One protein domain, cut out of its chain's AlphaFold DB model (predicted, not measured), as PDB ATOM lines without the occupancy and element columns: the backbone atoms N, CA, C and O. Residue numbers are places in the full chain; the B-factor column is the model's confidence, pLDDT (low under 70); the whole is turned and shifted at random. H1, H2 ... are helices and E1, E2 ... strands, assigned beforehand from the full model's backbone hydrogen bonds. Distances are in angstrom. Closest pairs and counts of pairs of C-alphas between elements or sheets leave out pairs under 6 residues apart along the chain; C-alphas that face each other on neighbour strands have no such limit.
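AT A GLANCE: This is residues 170 to 337 of the 340 residues of a protein of Psychrosphaera saromensis (UniProt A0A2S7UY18). Two small sheets stand end to end with the short helix H5 between them: a parallel sheet with H4 over it and H6 packed on H4, and an antiparallel sheet beyond which lies a weakly formed strand pair, E3 and E6. Residues 173 to 180 stick out, and H2 is the element farthest from the mean of the C-alphas, at 22.9 A. The printed part has 168 residues, in the order E1 H1 E2 H2 E3 H3 H4 E4 H5 E5 E6 E7 H6 E8 H7; the sheets run E1 E4 E8, parallel, and E2 E5 E7 and E3 E6, both antiparallel. The class is mixed, helices and strands, and the whole is compact, with a radius of gyration of the C-alphas of 16.9 A and spans of 51 by 39 by 28 A.

IN THESE COORDINATES: E1 is residues 183 to 186, starting at C-alpha 183 (-32.086, -1.021, -19.907), E4 264 to 267 and E8 316 to 319. H4 is 249 to 259, 15.3 A long, and H6 is 299 to 313, 20.9 A. E2 is 210 to 212, E5 275 to 280, 15.8 A, and E7 293 to 296; E3 is 228 to 230 and E6 286 to 288. H1 is 191 to 195, H2 218 to 222, H3 240 to 245 and H5 270 to 273. H7, 327 to 335, 12.3 A, ends at C-alpha 335 (-49.932, -12.674, -20.119).

HOW THE PARTS SIT: In the parallel sheet N 186 and O 266 are 2.8 A apart, and N 267 and O 318 2.8 A. H4 is on this sheet at a height of 10.9 A, over E4 and along the strands, at 22 degrees on the local plane. H4, the hub, touches H6, the same way at a steep tilt of 43 degrees, closest at C-alphas 259 and 313, 6.1 A. H6 only grazes the sheet. H1 touches H4, closest at C-alphas 194 and 254, 5.9 A. H3 and H4 only just touch, with 3 pairs of C-alphas within 8 A, and only at the corner, closest at C-alphas 243 and 250, 7.0 A. H5 only just touches H6, with 3 pairs within 8 A, closest at C-alphas 273 and 299, 5.5 A. E5 pairs with E7 through N 278 and O 293, 2.8 A, and with E2 through N 279 and O 211, 2.9 A. E3 and E6 have no N and O pair within hydrogen-bond range. H2 and H7 touch no helix. Every O i to N i+4 pair is within range in H1, H2, H3, H4, H6 and H7; H5 is too short for one.

THE WHOLE: The C-alphas of Thr 174 and Ser 283 are farthest apart, at 52.6 A. The printed part has no cut. The link from H1 to E2 is long. The mean pLDDT of the printed part is 79.0; residues 173 to 181, 189 to 201, 220 to 234, 282 to 290 and 323 are under 70.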
ATOM      1  N   TYR A 170     -46.770  -2.448 -18.550       93.75
ATOM      2  CA  TYR A 170     -46.791  -1.497 -19.649       93.75
ATOM      3  C   TYR A 170     -46.228  -2.122 -20.927       93.75
ATOM      4  O   TYR A 170     -45.118  -2.652 -20.944       93.75
ATOM      5  N   LYS A 171     -46.993  -2.007 -22.018       88.94
ATOM      6  CA  LYS A 171     -46.565  -2.388 -23.367       88.94
ATOM      7  C   LYS A 171     -46.235  -1.128 -24.145       88.94
ATOM      8  O   LYS A 171     -47.086  -0.252 -24.295       88.94
ATOM      9  N   HIS A 172     -45.020  -1.046 -24.675       79.56
ATOM     10  CA  HIS A 172     -44.652   0.090 -25.508       79.56
ATOM     11  C   HIS A 172     -45.347  -0.015 -26.883       79.56
ATOM     12  O   HIS A 172     -45.228  -1.051 -27.538       79.56
ATOM     13  N   PRO A 173     -46.051   1.028 -27.361       67.19
ATOM     14  CA  PRO A 173     -46.870   0.949 -28.577       67.19
ATOM     15  C   PRO A 173     -46.076   0.747 -29.882       67.19
ATOM     16  O   PRO A 173     -46.646   0.300 -30.873       67.19
ATOM     17  N   THR A 174     -44.766   1.014 -29.893       62.47
ATOM     18  CA  THR A 174     -43.870   0.777 -31.042       62.47
ATOM     19  C   THR A 174     -42.442   0.565 -30.554       62.47
ATOM     20  O   THR A 174     -41.792   1.522 -30.149       62.47
ATOM     21  N   LEU A 175     -41.936  -0.667 -30.547       55.22
ATOM     22  CA  LEU A 175     -40.501  -0.913 -30.377       55.22
ATOM     23  C   LEU A 175     -39.875  -0.940 -31.776       55.22
ATOM     24  O   LEU A 175     -39.968  -1.951 -32.470       55.22
ATOM     25  N   GLU A 176     -39.252   0.154 -32.222       53.47
ATOM     26  CA  GLU A 176     -38.337   0.040 -33.358       53.47
ATOM     27  C   GLU A 176     -37.103  -0.741 -32.883       53.47
ATOM     28  O   GLU A 176     -36.490  -0.409 -31.868       53.47
ATOM     29  N   GLN A 177     -36.727  -1.797 -33.615       50.09
ATOM     30  CA  GLN A 177     -35.613  -2.705 -33.278       50.09
ATOM     31  C   GLN A 177     -34.248  -2.001 -33.101       50.09
ATOM     32  O   GLN A 177     -33.290  -2.641 -32.672       50.09
ATOM     33  N   ASN A 178     -34.150  -0.702 -33.406       48.88
ATOM     34  CA  ASN A 178     -32.928   0.099 -33.356       48.88
ATOM     35  C   ASN A 178     -32.944   1.244 -32.332       48.88
ATOM     36  O   ASN A 178     -31.956   1.981 -32.257       48.88
ATOM     37  N   ASP A 179     -33.999   1.400 -31.526       57.91
ATOM     38  CA  ASP A 179     -33.953   2.379 -30.441       57.91
ATOM     39  C   ASP A 179     -32.939   1.925 -29.385       57.91
ATOM     40  O   ASP A 179     -33.085   0.878 -28.747       57.91
ATOM     41  N   LYS A 180     -31.889   2.731 -29.185       59.06
ATOM     42  CA  LYS A 180     -30.957   2.594 -28.060       59.06
ATOM     43  C   LYS A 180     -31.679   2.985 -26.771       59.06
ATOM     44  O   LYS A 180     -31.470   4.073 -26.246       59.06
ATOM     45  N   VAL A 181     -32.556   2.111 -26.291       67.88
ATOM     46  CA  VAL A 181     -33.258   2.305 -25.022       67.88
ATOM     47  C   VAL A 181     -32.381   1.790 -23.889       67.88
ATOM     48  O   VAL A 181     -31.955   0.632 -23.892       67.88
ATOM     49  N   GLU A 182     -32.112   2.655 -22.918       73.69
ATOM     50  CA  GLU A 182     -31.384   2.296 -21.706       73.69
ATOM     51  C   GLU A 182     -32.169   1.231 -20.927       73.69
ATOM     52  O   GLU A 182     -33.365   1.375 -20.670       73.69
ATOM     53  N   THR A 183     -31.502   0.115 -20.626       82.50
ATOM     54  CA  THR A 183     -32.086  -1.021 -19.907       82.50
ATOM     55  C   THR A 183     -31.348  -1.184 -18.592       82.50
ATOM     56  O   THR A 183     -30.155  -1.495 -18.585       82.50
ATOM     57  N   LYS A 184     -32.060  -1.004 -17.478       85.88
ATOM     58  CA  LYS A 184     -31.517  -1.276 -16.147       85.88
ATOM     59  C   LYS A 184     -31.736  -2.743 -15.795       85.88
ATOM     60  O   LYS A 184     -32.774  -3.298 -16.133       85.88
ATOM     61  N   SER A 185     -30.764  -3.376 -15.146       85.81
ATOM     62  CA  SER A 185     -30.887  -4.757 -14.662       85.81
ATOM     63  C   SER A 185     -31.098  -4.765 -13.151       85.81
ATOM     64  O   SER A 185     -30.395  -4.045 -12.448       85.81
ATOM     65  N   LEU A 186     -32.036  -5.580 -12.672       84.94
ATOM     66  CA  LEU A 186     -32.417  -5.706 -11.269       84.94
ATOM     67  C   LEU A 186     -32.313  -7.162 -10.804       84.94
ATOM     68  O   LEU A 186     -32.690  -8.091 -11.517       84.94
ATOM     69  N   THR A 187     -31.855  -7.337  -9.565       81.88
ATOM     70  CA  THR A 187     -31.950  -8.589  -8.804       81.88
ATOM     71  C   THR A 187     -32.718  -8.293  -7.516       81.88
ATOM     72  O   THR A 187     -32.309  -7.406  -6.769       81.88
ATOM     73  N   LEU A 188     -33.823  -9.004  -7.247       75.19
ATOM     74  CA  LEU A 188     -34.730  -8.710  -6.119       75.19
ATOM     75  C   LEU A 188     -34.047  -8.729  -4.744       75.19
ATOM     76  O   LEU A 188     -34.482  -8.070  -3.811       75.19
ATOM     77  N   ALA A 189     -32.953  -9.467  -4.643       64.94
ATOM     78  CA  ALA A 189     -32.106  -9.613  -3.475       64.94
ATOM     79  C   ALA A 189     -31.303  -8.362  -3.079       64.94
ATOM     80  O   ALA A 189     -30.660  -8.364  -2.027       64.94
ATOM     81  N   ASN A 190     -31.269  -7.321  -3.922       63.62
ATOM     82  CA  ASN A 190     -30.275  -6.264  -3.794       63.62
ATOM     83  C   ASN A 190     -30.578  -5.289  -2.646       63.62
ATOM     84  O   ASN A 190     -31.084  -4.184  -2.842       63.62
ATOM     85  N   ALA A 191     -30.191  -5.695  -1.435       52.56
ATOM     86  CA  ALA A 191     -30.252  -4.864  -0.245       52.56
ATOM     87  C   ALA A 191     -29.494  -3.540  -0.430       52.56
ATOM     88  O   ALA A 191     -29.906  -2.537   0.139       52.56
ATOM     89  N   GLU A 192     -28.421  -3.487  -1.232       55.88
ATOM     90  CA  GLU A 192     -27.687  -2.239  -1.491       55.88
ATOM     91  C   GLU A 192     -28.522  -1.226  -2.280       55.88
ATOM     92  O   GLU A 192     -28.442  -0.036  -1.991       55.88
ATOM     93  N   GLU A 193     -29.370  -1.674  -3.210       59.16
ATOM     94  CA  GLU A 193     -30.280  -0.788  -3.945       59.16
ATOM     95  C   GLU A 193     -31.396  -0.249  -3.052       59.16
ATOM     96  O   GLU A 193     -31.686   0.942  -3.116       59.16
ATOM     97  N   ILE A 194     -31.952  -1.073  -2.157       53.84
ATOM     98  CA  ILE A 194     -32.939  -0.621  -1.162       53.84
ATOM     99  C   ILE A 194     -32.279   0.323  -0.140       53.84
ATOM    100  O   ILE A 194     -32.834   1.362   0.212       53.84
ATOM    101  N   ASN A 195     -31.055   0.024   0.300       51.41
ATOM    102  CA  ASN A 195     -30.305   0.844   1.257       51.41
ATOM    103  C   ASN A 195     -29.801   2.163   0.638       51.41
ATOM    104  O   ASN A 195     -29.673   3.170   1.341       51.41
ATOM    105  N   ALA A 196     -29.550   2.196  -0.675       51.62
ATOM    106  CA  ALA A 196     -29.188   3.410  -1.407       51.62
ATOM    107  C   ALA A 196     -30.336   4.437  -1.474       51.62
ATOM    108  O   ALA A 196     -30.080   5.613  -1.748       51.62
ATOM    109  N   ILE A 197     -31.575   4.048  -1.137       56.22
ATOM    110  CA  ILE A 197     -32.767   4.922  -1.092       56.22
ATOM    111  C   ILE A 197     -32.751   5.892   0.123       56.22
ATOM    112  O   ILE A 197     -33.702   6.624   0.370       56.22
ATOM    113  N   LYS A 198     -31.617   6.044   0.830       46.47
ATOM    114  CA  LYS A 198     -31.409   6.997   1.951       46.47
ATOM    115  C   LYS A 198     -32.254   6.711   3.206       46.47
ATOM    116  O   LYS A 198     -32.581   7.642   3.943       46.47
ATOM    117  N   ALA A 199     -32.551   5.447   3.496       53.50
ATOM    118  CA  ALA A 199     -33.157   5.020   4.760       53.50
ATOM    119  C   ALA A 199     -32.155   4.197   5.603       53.50
ATOM    120  O   ALA A 199     -31.270   3.550   5.038       53.50
ATOM    121  N   PRO A 200     -32.238   4.213   6.951       56.97
ATOM    122  CA  PRO A 200     -31.463   3.295   7.783       56.97
ATOM    123  C   PRO A 200     -31.823   1.841   7.448       56.97
ATOM    124  O   PRO A 200     -32.975   1.546   7.141       56.97
ATOM    125  N   LEU A 201     -30.840   0.937   7.535       61.44
ATOM    126  CA  LEU A 201     -31.013  -0.489   7.242       61.44
ATOM    127  C   LEU A 201     -32.230  -1.049   7.995       61.44
ATOM    128  O   LEU A 201     -32.213  -1.134   9.227       61.44
ATOM    129  N   ASN A 202     -33.254  -1.467   7.249       73.69
ATOM    130  CA  ASN A 202     -34.422  -2.154   7.788       73.69
ATOM    131  C   ASN A 202     -34.037  -3.584   8.183       73.69
ATOM    132  O   ASN A 202     -34.264  -4.542   7.451       73.69
ATOM    133  N   LYS A 203     -33.391  -3.721   9.342       74.12
ATOM    134  CA  LYS A 203     -32.884  -5.009   9.833       74.12
ATOM    135  C   LYS A 203     -33.986  -6.042  10.072       74.12
ATOM    136  O   LYS A 203     -33.682  -7.223  10.032       74.12
ATOM    137  N   ALA A 204     -35.224  -5.607  10.311       80.69
ATOM    138  CA  ALA A 204     -36.357  -6.507  10.516       80.69
ATOM    139  C   ALA A 204     -36.776  -7.222   9.221       80.69
ATOM    140  O   ALA A 204     -37.281  -8.334   9.275       80.69
ATOM    141  N   LEU A 205     -36.529  -6.614   8.054       87.38
ATOM    142  CA  LEU A 205     -36.924  -7.173   6.761       87.38
ATOM    143  C   LEU A 205     -36.041  -8.343   6.303       87.38
ATOM    144  O   LEU A 205     -36.520  -9.225   5.596       87.38
ATOM    145  N   TYR A 206     -34.752  -8.340   6.638       88.00
ATOM    146  CA  TYR A 206     -33.780  -9.259   6.042       88.00
ATOM    147  C   TYR A 206     -33.422 -10.412   6.975       88.00
ATOM    148  O   TYR A 206     -33.067 -10.197   8.133       88.00
ATOM    149  N   CYS A 207     -33.400 -11.633   6.441       89.75
ATOM    150  CA  CYS A 207     -32.916 -12.807   7.166       89.75
ATOM    151  C   CYS A 207     -31.382 -12.847   7.099       89.75
ATOM    152  O   CYS A 207     -30.792 -13.350   6.142       89.75
ATOM    153  N   THR A 208     -30.705 -12.272   8.096       86.75
ATOM    154  CA  THR A 208     -29.250 -12.051   8.041       86.75
ATOM    155  C   THR A 208     -28.407 -13.306   8.220       86.75
ATOM    156  O   THR A 208     -27.224 -13.269   7.887       86.75
ATOM    157  N   ASP A 209     -28.978 -14.403   8.712       87.50
ATOM    158  CA  ASP A 209     -28.266 -15.673   8.929       87.50
ATOM    159  C   ASP A 209     -28.317 -16.606   7.712       87.50
ATOM    160  O   ASP A 209     -27.751 -17.700   7.716       87.50
ATOM    161  N   VAL A 210     -28.945 -16.148   6.633       88.44
ATOM    162  CA  VAL A 210     -29.009 -16.826   5.339       88.44
ATOM    163  C   VAL A 210     -28.556 -15.880   4.234       88.44
ATOM    164  O   VAL A 210     -28.500 -14.652   4.391       88.44
ATOM    165  N   ILE A 211     -28.191 -16.478   3.111       86.25
ATOM    166  CA  ILE A 211     -27.836 -15.791   1.876       86.25
ATOM    167  C   ILE A 211     -28.600 -16.397   0.714       86.25
ATOM    168  O   ILE A 211     -29.000 -17.563   0.755       86.25
ATOM    169  N   ILE A 212     -28.756 -15.614  -0.339       84.06
ATOM    170  CA  ILE A 212     -29.249 -16.116  -1.612       84.06
ATOM    171  C   ILE A 212     -28.092 -16.802  -2.331       84.06
ATOM    172  O   ILE A 212     -27.020 -16.221  -2.516       84.06
ATOM    173  N   GLY A 213     -28.316 -18.062  -2.685       81.06
ATOM    174  CA  GLY A 213     -27.392 -18.879  -3.456       81.06
ATOM    175  C   GLY A 213     -27.993 -19.289  -4.796       81.06
ATOM    176  O   GLY A 213     -28.953 -18.695  -5.282       81.06
ATOM    177  N   GLN A 214     -27.432 -20.346  -5.367       78.00
ATOM    178  CA  GLN A 214     -27.920 -20.969  -6.587       78.00
ATOM    179  C   GLN A 214     -28.251 -22.431  -6.290       78.00
ATOM    180  O   GLN A 214     -27.450 -23.135  -5.672       78.00
ATOM    181  N   ALA A 215     -29.431 -22.879  -6.718       79.25
ATOM    182  CA  ALA A 215     -29.782 -24.290  -6.652       79.25
ATOM    183  C   ALA A 215     -28.847 -25.111  -7.562       79.25
ATOM    184  O   ALA A 215     -28.391 -24.586  -8.583       79.25
ATOM    185  N   PRO A 216     -28.564 -26.386  -7.237       75.56
ATOM    186  CA  PRO A 216     -27.733 -27.233  -8.085       75.56
ATOM    187  C   PRO A 216     -28.284 -27.346  -9.513       75.56
ATOM    188  O   PRO A 216     -29.416 -27.780  -9.729       75.56
ATOM    189  N   ASP A 217     -27.457 -26.978 -10.485       75.25
ATOM    190  CA  ASP A 217     -27.669 -27.187 -11.918       75.25
ATOM    191  C   ASP A 217     -26.835 -28.375 -12.443       75.25
ATOM    192  O   ASP A 217     -26.042 -28.967 -11.706       75.25
ATOM    193  N   GLU A 218     -26.996 -28.759 -13.716       73.75
ATOM    194  CA  GLU A 218     -26.257 -29.892 -14.306       73.75
ATOM    195  C   GLU A 218     -24.729 -29.749 -14.144       73.75
ATOM    196  O   GLU A 218     -24.006 -30.723 -13.895       73.75
ATOM    197  N   TYR A 219     -24.223 -28.517 -14.252       70.56
ATOM    198  CA  TYR A 219     -22.797 -28.218 -14.199       70.56
ATOM    199  C   TYR A 219     -22.241 -28.273 -12.771       70.56
ATOM    200  O   TYR A 219     -21.186 -28.861 -12.531       70.56
ATOM    201  N   THR A 220     -22.946 -27.684 -11.812       68.00
ATOM    202  CA  THR A 220     -22.568 -27.631 -10.393       68.00
ATOM    203  C   THR A 220     -22.801 -28.963  -9.685       68.00
ATOM    204  O   THR A 220     -22.046 -29.309  -8.777       68.00
ATOM    205  N   THR A 221     -23.773 -29.756 -10.149       65.88
ATOM    206  CA  THR A 221     -23.991 -31.135  -9.685       65.88
ATOM    207  C   THR A 221     -22.826 -32.044 -10.077       65.88
ATOM    208  O   THR A 221     -22.436 -32.927  -9.314       65.88
ATOM    209  N   THR A 222     -22.215 -31.806 -11.241       63.53
ATOM    210  CA  THR A 222     -21.046 -32.565 -11.715       63.53
ATOM    211  C   THR A 222     -19.708 -31.980 -11.245       63.53
ATOM    212  O   THR A 222     -18.726 -32.718 -11.151       63.53
ATOM    213  N   ASN A 223     -19.660 -30.693 -10.877       62.28
ATOM    214  CA  ASN A 223     -18.461 -29.991 -10.413       62.28
ATOM    215  C   ASN A 223     -18.687 -29.306  -9.054       62.28
ATOM    216  O   ASN A 223     -18.843 -28.090  -8.972       62.28
ATOM    217  N   VAL A 224     -18.611 -30.075  -7.965       57.81
ATOM    218  CA  VAL A 224     -18.866 -29.596  -6.587       57.81
ATOM    219  C   VAL A 224     -17.988 -28.394  -6.181       57.81
ATOM    220  O   VAL A 224     -18.421 -27.539  -5.416       57.81
ATOM    221  N   GLN A 225     -16.773 -28.274  -6.735       56.53
ATOM    222  CA  GLN A 225     -15.870 -27.135  -6.490       56.53
ATOM    223  C   GLN A 225     -16.316 -25.826  -7.164       56.53
ATOM    224  O   GLN A 225     -15.878 -24.759  -6.745       56.53
ATOM    225  N   ALA A 226     -17.172 -25.892  -8.189       53.31
ATOM    226  CA  ALA A 226     -17.726 -24.716  -8.858       53.31
ATOM    227  C   ALA A 226     -18.920 -24.112  -8.098       53.31
ATOM    228  O   ALA A 226     -19.374 -23.026  -8.446       53.31
ATOM    229  N   ASN A 227     -19.412 -24.799  -7.062       55.84
ATOM    230  CA  ASN A 227     -20.628 -24.439  -6.341       55.84
ATOM    231  C   ASN A 227     -20.341 -23.804  -4.970       55.84
ATOM    232  O   ASN A 227     -20.963 -24.158  -3.972       55.84
ATOM    233  N   THR A 228     -19.345 -22.921  -4.887       57.06
ATOM    234  CA  THR A 228     -19.012 -22.203  -3.648       57.06
ATOM    235  C   THR A 228     -19.603 -20.803  -3.675       57.06
ATOM    236  O   THR A 228     -19.212 -19.987  -4.512       57.06
ATOM    237  N   VAL A 229     -20.496 -20.500  -2.734       58.56
ATOM    238  CA  VAL A 229     -20.972 -19.127  -2.537       58.56
ATOM    239  C   VAL A 229     -19.988 -18.401  -1.627       58.56
ATOM    240  O   VAL A 229     -19.649 -18.896  -0.552       58.56
ATOM    241  N   ASN A 230     -19.521 -17.225  -2.049       53.84
ATOM    242  CA  ASN A 230     -18.732 -16.362  -1.179       53.84
ATOM    243  C   ASN A 230     -19.667 -15.621  -0.209       53.84
ATOM    244  O   ASN A 230     -20.352 -14.669  -0.594       53.84
ATOM    245  N   ASN A 231     -19.640 -16.023   1.063       51.53
ATOM    246  CA  ASN A 231     -20.498 -15.472   2.116       51.53
ATOM    247  C   ASN A 231     -20.320 -13.957   2.346       51.53
ATOM    248  O   ASN A 231     -21.207 -13.335   2.924       51.53
ATOM    249  N   THR A 232     -19.206 -13.344   1.917       49.72
ATOM    250  CA  THR A 232     -18.961 -11.904   2.124       49.72
ATOM    251  C   THR A 232     -19.554 -11.005   1.038       49.72
ATOM    252  O   THR A 232     -19.642  -9.803   1.254       49.72
ATOM    253  N   ALA A 233     -19.928 -11.558  -0.122       57.41
ATOM    254  CA  ALA A 233     -20.542 -10.814  -1.232       57.41
ATOM    255  C   ALA A 233     -22.020 -11.181  -1.460       57.41
ATOM    256  O   ALA A 233     -22.700 -10.542  -2.259       57.41
ATOM    257  N   ALA A 234     -22.513 -12.224  -0.786       64.88
ATOM    258  CA  ALA A 234     -23.855 -12.743  -0.988       64.88
ATOM    259  C   ALA A 234     -24.910 -11.948  -0.205       64.88
ATOM    260  O   ALA A 234     -24.713 -11.568   0.953       64.88
ATOM    261  N   GLN A 235     -26.043 -11.705  -0.858       77.75
ATOM    262  CA  GLN A 235     -27.123 -10.872  -0.341       77.75
ATOM    263  C   GLN A 235     -28.030 -11.677   0.590       77.75
ATOM    264  O   GLN A 235     -28.368 -12.826   0.304       77.75
ATOM    265  N   SER A 236     -28.421 -11.069   1.711       85.56
ATOM    266  CA  SER A 236     -29.434 -11.654   2.586       85.56
ATOM    267  C   SER A 236     -30.824 -11.435   1.981       85.56
ATOM    268  O   SER A 236     -31.126 -10.317   1.562       85.56
ATOM    269  N   PRO A 237     -31.670 -12.473   1.927       88.44
ATOM    270  CA  PRO A 237     -33.012 -12.372   1.378       88.44
ATOM    271  C   PRO A 237     -33.948 -11.574   2.287       88.44
ATOM    272  O   PRO A 237     -33.790 -11.544   3.512       88.44
ATOM    273  N   MET A 238     -34.962 -10.962   1.675       90.31
ATOM    274  CA  MET A 238     -36.099 -10.383   2.392       90.31
ATOM    275  C   MET A 238     -37.010 -11.500   2.907       90.31
ATOM    276  O   MET A 238     -37.295 -12.440   2.168       90.31
ATOM    277  N   ASN A 239     -37.493 -11.390   4.142       92.56
ATOM    278  CA  ASN A 239     -38.473 -12.308   4.711       92.56
ATOM    279  C   ASN A 239     -39.852 -12.066   4.054       92.56
ATOM    280  O   ASN A 239     -40.376 -10.955   4.175       92.56
ATOM    281  N   PRO A 240     -40.462 -13.068   3.383       93.75
ATOM    282  CA  PRO A 240     -41.768 -12.915   2.736       93.75
ATOM    283  C   PRO A 240     -42.885 -12.459   3.685       93.75
ATOM    284  O   PRO A 240     -43.724 -11.646   3.301       93.75
ATOM    285  N   ALA A 241     -42.880 -12.930   4.935       92.75
ATOM    286  CA  ALA A 241     -43.881 -12.535   5.922       92.75
ATOM    287  C   ALA A 241     -43.719 -11.059   6.320       92.75
ATOM    288  O   ALA A 241     -44.701 -10.326   6.379       92.75
ATOM    289  N   GLU A 242     -42.483 -10.599   6.528       92.62
ATOM    290  CA  GLU A 242     -42.205  -9.195   6.864       92.62
ATOM    291  C   GLU A 242     -42.462  -8.253   5.684       92.62
ATOM    292  O   GLU A 242     -42.914  -7.128   5.889       92.62
ATOM    293  N   LEU A 243     -42.245  -8.711   4.444       92.06
ATOM    294  CA  LEU A 243     -42.652  -7.973   3.245       92.06
ATOM    295  C   LEU A 243     -44.153  -7.679   3.254       92.06
ATOM    296  O   LEU A 243     -44.548  -6.531   3.043       92.06
ATOM    297  N   TYR A 244     -44.969  -8.694   3.539       94.19
ATOM    298  CA  TYR A 244     -46.415  -8.545   3.645       94.19
ATOM    299  C   TYR A 244     -46.812  -7.621   4.805       94.19
ATOM    300  O   TYR A 244     -47.583  -6.686   4.608       94.19
ATOM    301  N   GLN A 245     -46.233  -7.813   5.997       93.25
ATOM    302  CA  GLN A 245     -46.522  -6.979   7.174       93.25
ATOM    303  C   GLN A 245     -46.170  -5.498   6.965       93.25
ATOM    304  O   GLN A 245     -46.818  -4.621   7.527       93.25
ATOM    305  N   GLN A 246     -45.174  -5.204   6.127       92.94
ATOM    306  CA  GLN A 246     -44.798  -3.839   5.747       92.94
ATOM    307  C   GLN A 246     -45.598  -3.306   4.547       92.94
ATOM    308  O   GLN A 246     -45.192  -2.327   3.916       92.94
ATOM    309  N   GLY A 247     -46.709  -3.958   4.191       94.62
ATOM    310  CA  GLY A 247     -47.581  -3.561   3.090       94.62
ATOM    311  C   GLY A 247     -46.884  -3.573   1.728       94.62
ATOM    312  O   GLY A 247     -47.220  -2.770   0.861       94.62
ATOM    313  N   TYR A 248     -45.862  -4.419   1.564       95.75
ATOM    314  CA  TYR A 248     -44.979  -4.486   0.396       95.75
ATOM    315  C   TYR A 248     -44.185  -3.204   0.085       95.75
ATOM    316  O   TYR A 248     -43.535  -3.122  -0.959       95.75
ATOM    317  N   GLN A 249     -44.145  -2.221   0.989       92.56
ATOM    318  CA  GLN A 249     -43.444  -0.955   0.755       92.56
ATOM    319  C   GLN A 249     -41.981  -1.124   0.288       92.56
ATOM    320  O   GLN A 249     -41.593  -0.452  -0.670       92.56
ATOM    321  N   PRO A 250     -41.170  -2.051   0.849       90.19
ATOM    322  CA  PRO A 250     -39.786  -2.219   0.408       90.19
ATOM    323  C   PRO A 250     -39.643  -2.639  -1.060       90.19
ATOM    324  O   PRO A 250     -38.754  -2.144  -1.755       90.19
ATOM    325  N   ILE A 251     -40.512  -3.533  -1.553       90.56
ATOM    326  CA  ILE A 251     -40.442  -3.984  -2.949       90.56
ATOM    327  C   ILE A 251     -41.007  -2.933  -3.907       90.56
ATOM    328  O   ILE A 251     -40.467  -2.733  -4.995       90.56
ATOM    329  N   ILE A 252     -42.032  -2.198  -3.466       93.00
ATOM    330  CA  ILE A 252     -42.578  -1.044  -4.184       93.00
ATOM    331  C   ILE A 252     -41.473  -0.003  -4.415       93.00
ATOM    332  O   ILE A 252     -41.269   0.446  -5.544       93.00
ATOM    333  N   ASP A 253     -40.713   0.343  -3.374       89.75
ATOM    334  CA  ASP A 253     -39.619   1.315  -3.470       89.75
ATOM    335  C   ASP A 253     -38.466   0.811  -4.353       89.75
ATOM    336  O   ASP A 253     -37.883   1.583  -5.129       89.75
ATOM    337  N   LEU A 254     -38.165  -0.493  -4.298       88.56
ATOM    338  CA  LEU A 254     -37.173  -1.122  -5.171       88.56
ATOM    339  C   LEU A 254     -37.562  -0.997  -6.648       88.56
ATOM    340  O   LEU A 254     -36.750  -0.550  -7.458       88.56
ATOM    341  N   PHE A 255     -38.792  -1.359  -7.013       91.69
ATOM    342  CA  PHE A 255     -39.260  -1.243  -8.393       91.69
ATOM    343  C   PHE A 255     -39.307   0.215  -8.842       91.69
ATOM    344  O   PHE A 255     -38.705   0.563  -9.860       91.69
ATOM    345  N   ARG A 256     -39.917   1.095  -8.045       90.56
ATOM    346  CA  ARG A 256     -40.056   2.518  -8.369       90.56
ATOM    347  C   ARG A 256     -38.714   3.197  -8.623       90.56
ATOM    348  O   ARG A 256     -38.542   3.893  -9.623       90.56
ATOM    349  N   SER A 257     -37.732   2.979  -7.748       87.06
ATOM    350  CA  SER A 257     -36.396   3.573  -7.891       87.06
ATOM    351  C   SER A 257     -35.653   3.067  -9.134       87.06
ATOM    352  O   SER A 257     -34.890   3.811  -9.752       87.06
ATOM    353  N   ASN A 258     -35.909   1.825  -9.545       86.81
ATOM    354  CA  ASN A 258     -35.316   1.222 -10.732       86.81
ATOM    355  C   ASN A 258     -36.015   1.620 -12.044       86.81
ATOM    356  O   ASN A 258     -35.361   1.636 -13.092       86.81
ATOM    357  N   MET A 259     -37.291   2.005 -11.986       89.56
ATOM    358  CA  MET A 259     -38.094   2.409 -13.147       89.56
ATOM    359  C   MET A 259     -38.116   3.923 -13.397       89.56
ATOM    360  O   MET A 259     -38.155   4.336 -14.549       89.56
ATOM    361  N   SER A 260     -37.996   4.758 -12.357       77.50
ATOM    362  CA  SER A 260     -38.170   6.226 -12.443       77.50
ATOM    363  C   SER A 260     -37.299   6.966 -13.476       77.50
ATOM    364  O   SER A 260     -37.622   8.092 -13.849       77.50
ATOM    365  N   ALA A 261     -36.199   6.361 -13.932       75.75
ATOM    366  CA  ALA A 261     -35.281   6.935 -14.917       75.75
ATOM    367  C   ALA A 261     -35.121   6.089 -16.195       75.75
ATOM    368  O   ALA A 261     -34.360   6.480 -17.076       75.75
ATOM    369  N   ASN A 262     -35.791   4.934 -16.302       72.06
ATOM    370  CA  ASN A 262     -35.555   3.967 -17.375       72.06
ATOM    371  C   ASN A 262     -36.863   3.511 -18.018       72.06
ATOM    372  O   ASN A 262     -37.805   3.103 -17.341       72.06
ATOM    373  N   ASN A 263     -36.872   3.443 -19.346       84.75
ATOM    374  CA  ASN A 263     -38.029   2.944 -20.092       84.75
ATOM    375  C   ASN A 263     -38.029   1.410 -20.214       84.75
ATOM    376  O   ASN A 263     -38.988   0.832 -20.729       84.75
ATOM    377  N   ARG A 264     -36.962   0.740 -19.749       88.88
ATOM    378  CA  ARG A 264     -36.854  -0.723 -19.669       88.88
ATOM    379  C   ARG A 264     -36.198  -1.169 -18.367       88.88
ATOM    380  O   ARG A 264     -35.118  -0.689 -18.011       88.88
ATOM    381  N   LEU A 265     -36.818  -2.146 -17.715       90.62
ATOM    382  CA  LEU A 265     -36.264  -2.844 -16.562       90.62
ATOM    383  C   LEU A 265     -36.160  -4.335 -16.875       90.62
ATOM    384  O   LEU A 265     -37.163  -4.986 -17.145       90.62
ATOM    385  N   LYS A 266     -34.948  -4.879 -16.802       90.19
ATOM    386  CA  LYS A 266     -34.697  -6.313 -16.869       90.19
ATOM    387  C   LYS A 266     -34.602  -6.894 -15.464       90.19
ATOM    388  O   LYS A 266     -33.723  -6.504 -14.700       90.19
ATOM    389  N   ILE A 267     -35.453  -7.857 -15.140       90.25
ATOM    390  CA  ILE A 267     -35.324  -8.671 -13.930       90.25
ATOM    391  C   ILE A 267     -34.434  -9.858 -14.286       90.25
ATOM    392  O   ILE A 267     -34.827 -10.696 -15.091       90.25
ATOM    393  N   ASN A 268     -33.218  -9.900 -13.739       85.94
ATOM    394  CA  ASN A 268     -32.202 -10.883 -14.132       85.94
ATOM    395  C   ASN A 268     -32.666 -12.323 -13.919       85.94
ATOM    396  O   ASN A 268     -32.506 -13.144 -14.813       85.94
ATOM    397  N   ASP A 269     -33.253 -12.591 -12.756       86.19
ATOM    398  CA  ASP A 269     -33.895 -13.857 -12.429       86.19
ATOM    399  C   ASP A 269     -35.362 -13.580 -12.102       86.19
ATOM    400  O   ASP A 269     -35.703 -13.189 -10.985       86.19
ATOM    401  N   VAL A 270     -36.241 -13.727 -13.093       87.38
ATOM    402  CA  VAL A 270     -37.677 -13.470 -12.909       87.38
ATOM    403  C   VAL A 270     -38.324 -14.472 -11.947       87.38
ATOM    404  O   VAL A 270     -39.305 -14.132 -11.287       87.38
ATOM    405  N   LEU A 271     -37.746 -15.672 -11.785       87.44
ATOM    406  CA  LEU A 271     -38.237 -16.650 -10.813       87.44
ATOM    407  C   LEU A 271     -37.984 -16.222  -9.374       87.44
ATOM    408  O   LEU A 271     -38.669 -16.727  -8.490       87.44
ATOM    409  N   SER A 272     -37.101 -15.253  -9.126       88.94
ATOM    410  CA  SER A 272     -36.912 -14.699  -7.783       88.94
ATOM    411  C   SER A 272     -38.150 -13.973  -7.228       88.94
ATOM    412  O   SER A 272     -38.193 -13.713  -6.024       88.94
ATOM    413  N   LEU A 273     -39.159 -13.691  -8.069       91.38
ATOM    414  CA  LEU A 273     -40.508 -13.265  -7.661       91.38
ATOM    415  C   LEU A 273     -41.357 -14.426  -7.114       91.38
ATOM    416  O   LEU A 273     -42.277 -14.195  -6.338       91.38
ATOM    417  N   LEU A 274     -41.077 -15.658  -7.543       91.38
ATOM    418  CA  LEU A 274     -41.787 -16.866  -7.130       91.38
ATOM    419  C   LEU A 274     -41.081 -17.554  -5.967       91.38
ATOM    420  O   LEU A 274     -41.717 -17.897  -4.976       91.38
ATOM    421  N   ARG A 275     -39.777 -17.800  -6.096       92.12
ATOM    422  CA  ARG A 275     -38.977 -18.490  -5.085       92.12
ATOM    423  C   ARG A 275     -37.503 -18.145  -5.203       92.12
ATOM    424  O   ARG A 275     -36.999 -17.881  -6.289       92.12
ATOM    425  N   GLN A 276     -36.791 -18.211  -4.088       91.44
ATOM    426  CA  GLN A 276     -35.347 -17.989  -4.049       91.44
ATOM    427  C   GLN A 276     -34.652 -19.145  -3.345       91.44
ATOM    428  O   GLN A 276     -35.200 -19.730  -2.415       91.44
ATOM    429  N   TRP A 277     -33.433 -19.464  -3.778       90.00
ATOM    430  CA  TRP A 277     -32.621 -20.495  -3.143       90.00
ATOM    431  C   TRP A 277     -31.883 -19.918  -1.934       90.00
ATOM    432  O   TRP A 277     -30.926 -19.154  -2.081       90.00
ATOM    433  N   TRP A 278     -32.348 -20.254  -0.733       91.44
ATOM    434  CA  TRP A 278     -31.769 -19.783   0.522       91.44
ATOM    435  C   TRP A 278     -30.750 -20.786   1.051       91.44
ATOM    436  O   TRP A 278     -31.037 -21.975   1.184       91.44
ATOM    437  N   VAL A 279     -29.570 -20.286   1.410       88.44
ATOM    438  CA  VAL A 279     -28.472 -21.074   1.978       88.44
ATOM    439  C   VAL A 279     -28.132 -20.522   3.367       88.44
ATOM    440  O   VAL A 279     -27.833 -19.330   3.488       88.44
ATOM    441  N   PRO A 280     -28.149 -21.341   4.434       88.50
ATOM    442  CA  PRO A 280     -27.686 -20.918   5.753       88.50
ATOM    443  C   PRO A 280     -26.207 -20.536   5.749       88.50
ATOM    444  O   PRO A 280     -25.364 -21.298   5.258       88.50
ATOM    445  N   LYS A 281     -25.876 -19.393   6.363       82.50
ATOM    446  CA  LYS A 281     -24.485 -18.980   6.574       82.50
ATOM    447  C   LYS A 281     -23.781 -20.012   7.455       82.50
ATOM    448  O   LYS A 281     -24.277 -20.387   8.515       82.50
ATOM    449  N   ALA A 282     -22.611 -20.469   7.023       67.31
ATOM    450  CA  ALA A 282     -21.722 -21.286   7.844       67.31
ATOM    451  C   ALA A 282     -20.608 -20.422   8.449       67.31
ATOM    452  O   ALA A 282     -20.298 -19.340   7.953       67.31
ATOM    453  N   SER A 283     -19.964 -20.932   9.502       51.75
ATOM    454  CA  SER A 283     -18.722 -20.359  10.039       51.75
ATOM    455  C   SER A 283     -17.562 -20.413   9.036       51.75
ATOM    456  O   SER A 283     -16.592 -19.672   9.169       51.75
ATOM    457  N   GLU A 284     -17.649 -21.299   8.043       53.38
ATOM    458  CA  GLU A 284     -16.677 -21.434   6.963       53.38
ATOM    459  C   GLU A 284     -16.982 -20.450   5.824       53.38
ATOM    460  O   GLU A 284     -18.135 -20.221   5.463       53.38
ATOM    461  N   VAL A 285     -15.928 -19.865   5.246       50.22
ATOM    462  CA  VAL A 285     -16.026 -18.831   4.196       50.22
ATOM    463  C   VAL A 285     -16.605 -19.386   2.887       50.22
ATOM    464  O   VAL A 285     -17.235 -18.640   2.143       50.22
ATOM    465  N   ASN A 286     -16.432 -20.691   2.637       52.22
ATOM    466  CA  ASN A 286     -16.900 -21.389   1.443       52.22
ATOM    467  C   ASN A 286     -17.727 -22.614   1.859       52.22
ATOM    468  O   ASN A 286     -17.174 -23.552   2.427       52.22
ATOM    469  N   ARG A 287     -19.026 -22.625   1.543       56.00
ATOM    470  CA  ARG A 287     -19.898 -23.807   1.660       56.00
ATOM    471  C   ARG A 287     -20.387 -24.203   0.270       56.00
ATOM    472  O   ARG A 287     -20.474 -23.353  -0.619       56.00
ATOM    473  N   VAL A 288     -20.701 -25.481   0.088       57.62
ATOM    474  CA  VAL A 288     -21.317 -25.976  -1.145       57.62
ATOM    475  C   VAL A 288     -22.757 -25.448  -1.218       57.62
ATOM    476  O   VAL A 288     -23.522 -25.607  -0.268       57.62
ATOM    477  N   ALA A 289     -23.141 -24.800  -2.321       55.66
ATOM    478  CA  ALA A 289     -24.465 -24.185  -2.470       55.66
ATOM    479  C   ALA A 289     -25.618 -25.201  -2.573       55.66
ATOM    480  O   ALA A 289     -26.778 -24.803  -2.587       55.66
ATOM    481  N   ASN A 290     -25.323 -26.507  -2.606       61.22
ATOM    482  CA  ASN A 290     -26.324 -27.577  -2.574       61.22
ATOM    483  C   ASN A 290     -26.957 -27.790  -1.184       61.22
ATOM    484  O   ASN A 290     -27.868 -28.601  -1.056       61.22
ATOM    485  N   GLU A 291     -26.520 -27.060  -0.156       77.06
ATOM    486  CA  GLU A 291     -27.068 -27.132   1.204       77.06
ATOM    487  C   GLU A 291     -28.053 -25.988   1.486       77.06
ATOM    488  O   GLU A 291     -27.972 -25.306   2.510       77.06
ATOM    489  N   GLY A 292     -28.978 -25.769   0.552       88.00
ATOM    490  CA  GLY A 292     -30.048 -24.782   0.658       88.00
ATOM    491  C   GLY A 292     -31.435 -25.386   0.469       88.00
ATOM    492  O   GLY A 292     -31.600 -26.604   0.385       88.00
ATOM    493  N   ALA A 293     -32.433 -24.513   0.420       92.12
ATOM    494  CA  ALA A 293     -33.793 -24.856   0.028       92.12
ATOM    495  C   ALA A 293     -34.438 -23.677  -0.696       92.12
ATOM    496  O   ALA A 293     -34.055 -22.521  -0.488       92.12
ATOM    497  N   TYR A 294     -35.446 -23.957  -1.516       93.50
ATOM    498  CA  TYR A 294     -36.287 -22.899  -2.050       93.50
ATOM    499  C   TYR A 294     -37.204 -22.337  -0.964       93.50
ATOM    500  O   TYR A 294     -37.799 -23.079  -0.182       93.50
ATOM    501  N   VAL A 295     -37.330 -21.013  -0.949       95.50
ATOM    502  CA  VAL A 295     -38.322 -20.278  -0.162       95.50
ATOM    503  C   VAL A 295     -39.211 -19.503  -1.121       95.50
ATOM    504  O   VAL A 295     -38.706 -18.720  -1.929       95.50
ATOM    505  N   TYR A 296     -40.515 -19.749  -1.045       95.44
ATOM    506  CA  TYR A 296     -41.523 -19.127  -1.892       95.44
ATOM    507  C   TYR A 296     -41.874 -17.713  -1.426       95.44
ATOM    508  O   TYR A 296     -41.948 -17.412  -0.235       95.44
ATOM    509  N   TYR A 297     -42.116 -16.856  -2.408       94.81
ATOM    510  CA  TYR A 297     -42.588 -15.489  -2.267       94.81
ATOM    511  C   TYR A 297     -44.037 -15.398  -2.766       94.81
ATOM    512  O   TYR A 297     -44.474 -16.260  -3.535       94.81
ATOM    513  N   PRO A 298     -44.801 -14.374  -2.341       94.31
ATOM    514  CA  PRO A 298     -46.176 -14.170  -2.788       94.31
ATOM    515  C   PRO A 298     -46.191 -13.704  -4.253       94.31
ATOM    516  O   PRO A 298     -46.277 -12.517  -4.554       94.31
ATOM    517  N   PHE A 299     -46.039 -14.658  -5.173       93.19
ATOM    518  CA  PHE A 299     -45.765 -14.414  -6.589       93.19
ATOM    519  C   PHE A 299     -46.810 -13.528  -7.263       93.19
ATOM    520  O   PHE A 299     -46.444 -12.574  -7.949       93.19
ATOM    521  N   ASP A 300     -48.092 -13.811  -7.033       92.81
ATOM    522  CA  ASP A 300     -49.193 -13.054  -7.632       92.81
ATOM    523  C   ASP A 300     -49.204 -11.598  -7.146       92.81
ATOM    524  O   ASP A 300     -49.334 -10.679  -7.958       92.81
ATOM    525  N   ASP A 301     -48.961 -11.374  -5.852       95.50
ATOM    526  CA  ASP A 301     -48.870 -10.034  -5.269       95.50
ATOM    527  C   ASP A 301     -47.686  -9.257  -5.852       95.50
ATOM    528  O   ASP A 301     -47.833  -8.116  -6.300       95.50
ATOM    529  N   LEU A 302     -46.508  -9.886  -5.899       95.44
ATOM    530  CA  LEU A 302     -45.301  -9.262  -6.435       95.44
ATOM    531  C   LEU A 302     -45.434  -8.952  -7.931       95.44
ATOM    532  O   LEU A 302     -45.001  -7.885  -8.367       95.44
ATOM    533  N   LEU A 303     -46.060  -9.836  -8.713       94.81
ATOM    534  CA  LEU A 303     -46.361  -9.593 -10.125       94.81
ATOM    535  C   LEU A 303     -47.364  -8.453 -10.316       94.81
ATOM    536  O   LEU A 303     -47.185  -7.625 -11.211       94.81
ATOM    537  N   ALA A 304     -48.406  -8.386  -9.488       95.69
ATOM    538  CA  ALA A 304     -49.407  -7.329  -9.561       95.69
ATOM    539  C   ALA A 304     -48.800  -5.955  -9.222       95.69
ATOM    540  O   ALA A 304     -49.062  -4.967  -9.916       95.69
ATOM    541  N   ILE A 305     -47.927  -5.896  -8.210       97.12
ATOM    542  CA  ILE A 305     -47.175  -4.687  -7.843       97.12
ATOM    543  C   ILE A 305     -46.179  -4.302  -8.943       97.12
ATOM    544  O   ILE A 305     -46.080  -3.128  -9.301       97.12
ATOM    545  N   LEU A 306     -45.468  -5.272  -9.523       96.25
ATOM    546  CA  LEU A 306     -44.558  -5.035 -10.644       96.25
ATOM    547  C   LEU A 306     -45.296  -4.440 -11.851       96.25
ATOM    548  O   LEU A 306     -44.822  -3.476 -12.450       96.25
ATOM    549  N   ALA A 307     -46.470  -4.982 -12.179       96.81
ATOM    550  CA  ALA A 307     -47.318  -4.469 -13.247       96.81
ATOM    551  C   ALA A 307     -47.807  -3.046 -12.957       96.81
ATOM    552  O   ALA A 307     -47.801  -2.201 -13.855       96.81
ATOM    553  N   LEU A 308     -48.176  -2.759 -11.705       97.75
ATOM    554  CA  LEU A 308     -48.548  -1.415 -11.278       97.75
ATOM    555  C   LEU A 308     -47.396  -0.423 -11.465       97.75
ATOM    556  O   LEU A 308     -47.576   0.589 -12.140       97.75
ATOM    557  N   GLU A 309     -46.212  -0.713 -10.927       96.75
ATOM    558  CA  GLU A 309     -45.053   0.175 -11.073       96.75
ATOM    559  C   GLU A 309     -44.636   0.326 -12.541       96.75
ATOM    560  O   GLU A 309     -44.341   1.437 -12.982       96.75
ATOM    561  N   SER A 310     -44.706  -0.747 -13.330       95.88
ATOM    562  CA  SER A 310     -44.463  -0.707 -14.774       95.88
ATOM    563  C   SER A 310     -45.404   0.270 -15.489       95.88
ATOM    564  O   SER A 310     -44.937   1.099 -16.271       95.88
ATOM    565  N   GLN A 311     -46.711   0.233 -15.201       95.75
ATOM    566  CA  GLN A 311     -47.690   1.162 -15.783       95.75
ATOM    567  C   GLN A 311     -47.484   2.602 -15.306       95.75
ATOM    568  O   GLN A 311     -47.509   3.523 -16.122       95.75
ATOM    569  N   LEU A 312     -47.252   2.809 -14.006       95.19
ATOM    570  CA  LEU A 312     -47.058   4.147 -13.438       95.19
ATOM    571  C   LEU A 312     -45.805   4.842 -13.991       95.19
ATOM    572  O   LEU A 312     -45.812   6.064 -14.140       95.19
ATOM    573  N   ASN A 313     -44.760   4.078 -14.321       93.25
ATOM    574  CA  ASN A 313     -43.497   4.601 -14.853       93.25
ATOM    575  C   ASN A 313     -43.360   4.453 -16.381       93.25
ATOM    576  O   ASN A 313     -42.365   4.900 -16.942       93.25
ATOM    577  N   GLN A 314     -44.340   3.848 -17.064       92.75
ATOM    578  CA  GLN A 314     -44.275   3.533 -18.501       92.75
ATOM    579  C   GLN A 314     -43.021   2.723 -18.883       92.75
ATOM    580  O   GLN A 314     -42.402   2.932 -19.931       92.75
ATOM    581  N   THR A 315     -42.645   1.778 -18.023       91.88
ATOM    582  CA  THR A 315     -41.427   0.975 -18.159       91.88
ATOM    583  C   THR A 315     -41.766  -0.428 -18.644       91.88
ATOM    584  O   THR A 315     -42.512  -1.147 -17.982       91.88
ATOM    585  N   VAL A 316     -41.182  -0.857 -19.764       92.19
ATOM    586  CA  VAL A 316     -41.298  -2.246 -20.245       92.19
ATOM    587  C   VAL A 316     -40.483  -3.176 -19.349       92.19
ATOM    588  O   VAL A 316     -39.346  -2.856 -18.987       92.19
ATOM    589  N   ILE A 317     -41.049  -4.336 -19.019       92.69
ATOM    590  CA  ILE A 317     -40.401  -5.338 -18.174       92.69
ATOM    591  C   ILE A 317     -39.860  -6.477 -19.029       92.69
ATOM    592  O   ILE A 317     -40.601  -7.102 -19.785       92.69
ATOM    593  N   LEU A 318     -38.570  -6.762 -18.864       90.56
ATOM    594  CA  LEU A 318     -37.888  -7.893 -19.482       90.56
ATOM    595  C   LEU A 318     -37.590  -8.948 -18.409       90.56
ATOM    596  O   LEU A 318     -36.938  -8.652 -17.405       90.56
ATOM    597  N   GLY A 319     -38.055 -10.173 -18.603       86.69
ATOM    598  CA  GLY A 319     -37.722 -11.325 -17.779       86.69
ATOM    599  C   GLY A 319     -36.448 -11.991 -18.284       86.69
ATOM    600  O   GLY A 319     -36.367 -12.433 -19.426       86.69
ATOM    601  N   GLY A 320     -35.434 -12.096 -17.431       80.62
ATOM    602  CA  GLY A 320     -34.286 -12.948 -17.710       80.62
ATOM    603  C   GLY A 320     -34.678 -14.426 -17.722       80.62
ATOM    604  O   GLY A 320     -35.582 -14.849 -17.005       80.62
ATOM    605  N   ASP A 321     -33.993 -15.200 -18.566       70.31
ATOM    606  CA  ASP A 321     -34.069 -16.665 -18.618       70.31
ATOM    607  C   ASP A 321     -35.466 -17.274 -18.881       70.31
ATOM    608  O   ASP A 321     -35.660 -18.470 -18.664       70.31
ATOM    609  N   LEU A 322     -36.412 -16.515 -19.461       71.38
ATOM    610  CA  LEU A 322     -37.768 -16.998 -19.795       71.38
ATOM    611  C   LEU A 322     -37.779 -18.297 -20.616       71.38
ATOM    612  O   LEU A 322     -38.637 -19.153 -20.418       71.38
ATOM    613  N   ALA A 323     -36.811 -18.473 -21.522       65.50
ATOM    614  CA  ALA A 323     -36.718 -19.647 -22.393       65.50
ATOM    615  C   ALA A 323     -36.381 -20.959 -21.653       65.50
ATOM    616  O   ALA A 323     -36.460 -22.028 -22.253       65.50
ATOM    617  N   ARG A 324     -35.967 -20.883 -20.382       71.38
ATOM    618  CA  ARG A 324     -35.637 -22.043 -19.537       71.38
ATOM    619  C   ARG A 324     -36.760 -22.402 -18.563       71.38
ATOM    620  O   ARG A 324     -36.614 -23.358 -17.805       71.38
ATOM    621  N   LEU A 325     -37.845 -21.629 -18.552       77.75
ATOM    622  CA  LEU A 325     -38.948 -21.823 -17.622       77.75
ATOM    623  C   LEU A 325     -39.903 -22.920 -18.101       77.75
ATOM    624  O   LEU A 325     -40.060 -23.108 -19.311       77.75
ATOM    625  N   PRO A 326     -40.595 -23.605 -17.171       79.75
ATOM    626  CA  PRO A 326     -41.761 -24.408 -17.511       79.75
ATOM    627  C   PRO A 326     -42.774 -23.589 -18.318       79.75
ATOM    628  O   PRO A 326     -42.976 -22.401 -18.047       79.75
ATOM    629  N   GLU A 327     -43.425 -24.236 -19.284       82.12
ATOM    630  CA  GLU A 327     -44.329 -23.573 -20.232       82.12
ATOM    631  C   GLU A 327     -45.436 -22.776 -19.527       82.12
ATOM    632  O   GLU A 327     -45.712 -21.642 -19.907       82.12
ATOM    633  N   GLU A 328     -46.009 -23.320 -18.454       83.75
ATOM    634  CA  GLU A 328     -47.075 -22.683 -17.671       83.75
ATOM    635  C   GLU A 328     -46.635 -21.337 -17.068       83.75
ATOM    636  O   GLU A 328     -47.326 -20.327 -17.218       83.75
ATOM    637  N   ILE A 329     -45.444 -21.290 -16.458       82.44
ATOM    638  CA  ILE A 329     -44.891 -20.062 -15.865       82.44
ATOM    639  C   ILE A 329     -44.555 -19.055 -16.968       82.44
ATOM    640  O   ILE A 329     -44.866 -17.870 -16.848       82.44
ATOM    641  N   ALA A 330     -43.954 -19.515 -18.068       84.56
ATOM    642  CA  ALA A 330     -43.646 -18.652 -19.204       84.56
ATOM    643  C   ALA A 330     -44.916 -18.015 -19.797       84.56
ATOM    644  O   ALA A 330     -44.927 -16.817 -20.081       84.56
ATOM    645  N   GLN A 331     -46.001 -18.785 -19.933       84.88
ATOM    646  CA  GLN A 331     -47.294 -18.284 -20.400       84.88
ATOM    647  C   GLN A 331     -47.890 -17.251 -19.434       84.88
ATOM    648  O   GLN A 331     -48.361 -16.206 -19.887       84.88
ATOM    649  N   GLN A 332     -47.833 -17.489 -18.120       85.44
ATOM    650  CA  GLN A 332     -48.315 -16.531 -17.117       85.44
ATOM    651  C   GLN A 332     -47.544 -15.201 -17.185       85.44
ATOM    652  O   GLN A 332     -48.150 -14.128 -17.206       85.44
ATOM    653  N   LEU A 333     -46.213 -15.251 -17.301       86.94
ATOM    654  CA  LEU A 333     -45.372 -14.053 -17.430       86.94
ATOM    655  C   LEU A 333     -45.658 -13.286 -18.735       86.94
ATOM    656  O   LEU A 333     -45.769 -12.059 -18.721       86.94
ATOM    657  N   GLN A 334     -45.874 -13.991 -19.850       85.81
ATOM    658  CA  GLN A 334     -46.269 -13.368 -21.118       85.81
ATOM    659  C   GLN A 334     -47.643 -12.685 -21.039       85.81
ATOM    660  O   GLN A 334     -47.811 -11.583 -21.566       85.81
ATOM    661  N   GLN A 335     -48.622 -13.298 -20.363       87.25
ATOM    662  CA  GLN A 335     -49.932 -12.674 -20.119       87.25
ATOM    663  C   GLN A 335     -49.796 -11.382 -19.303       87.25
ATOM    664  O   GLN A 335     -50.471 -10.395 -19.597       87.25
ATOM    665  N   MET A 336     -48.849 -11.349 -18.363       88.31
ATOM    666  CA  MET A 336     -48.483 -10.156 -17.593       88.31
ATOM    667  C   MET A 336     -47.660  -9.125 -18.380       88.31
ATOM    668  O   MET A 336     -47.286  -8.100 -17.811       88.31
ATOM    669  N   ALA A 337     -47.431  -9.339 -19.681       87.81
ATOM    670  CA  ALA A 337     -46.631  -8.480 -20.555       87.81
ATOM    671  C   ALA A 337     -45.152  -8.368 -20.147       87.81
ATOM    672  O   ALA A 337     -44.537  -7.319 -20.327       87.81
TER     673      ALA A 337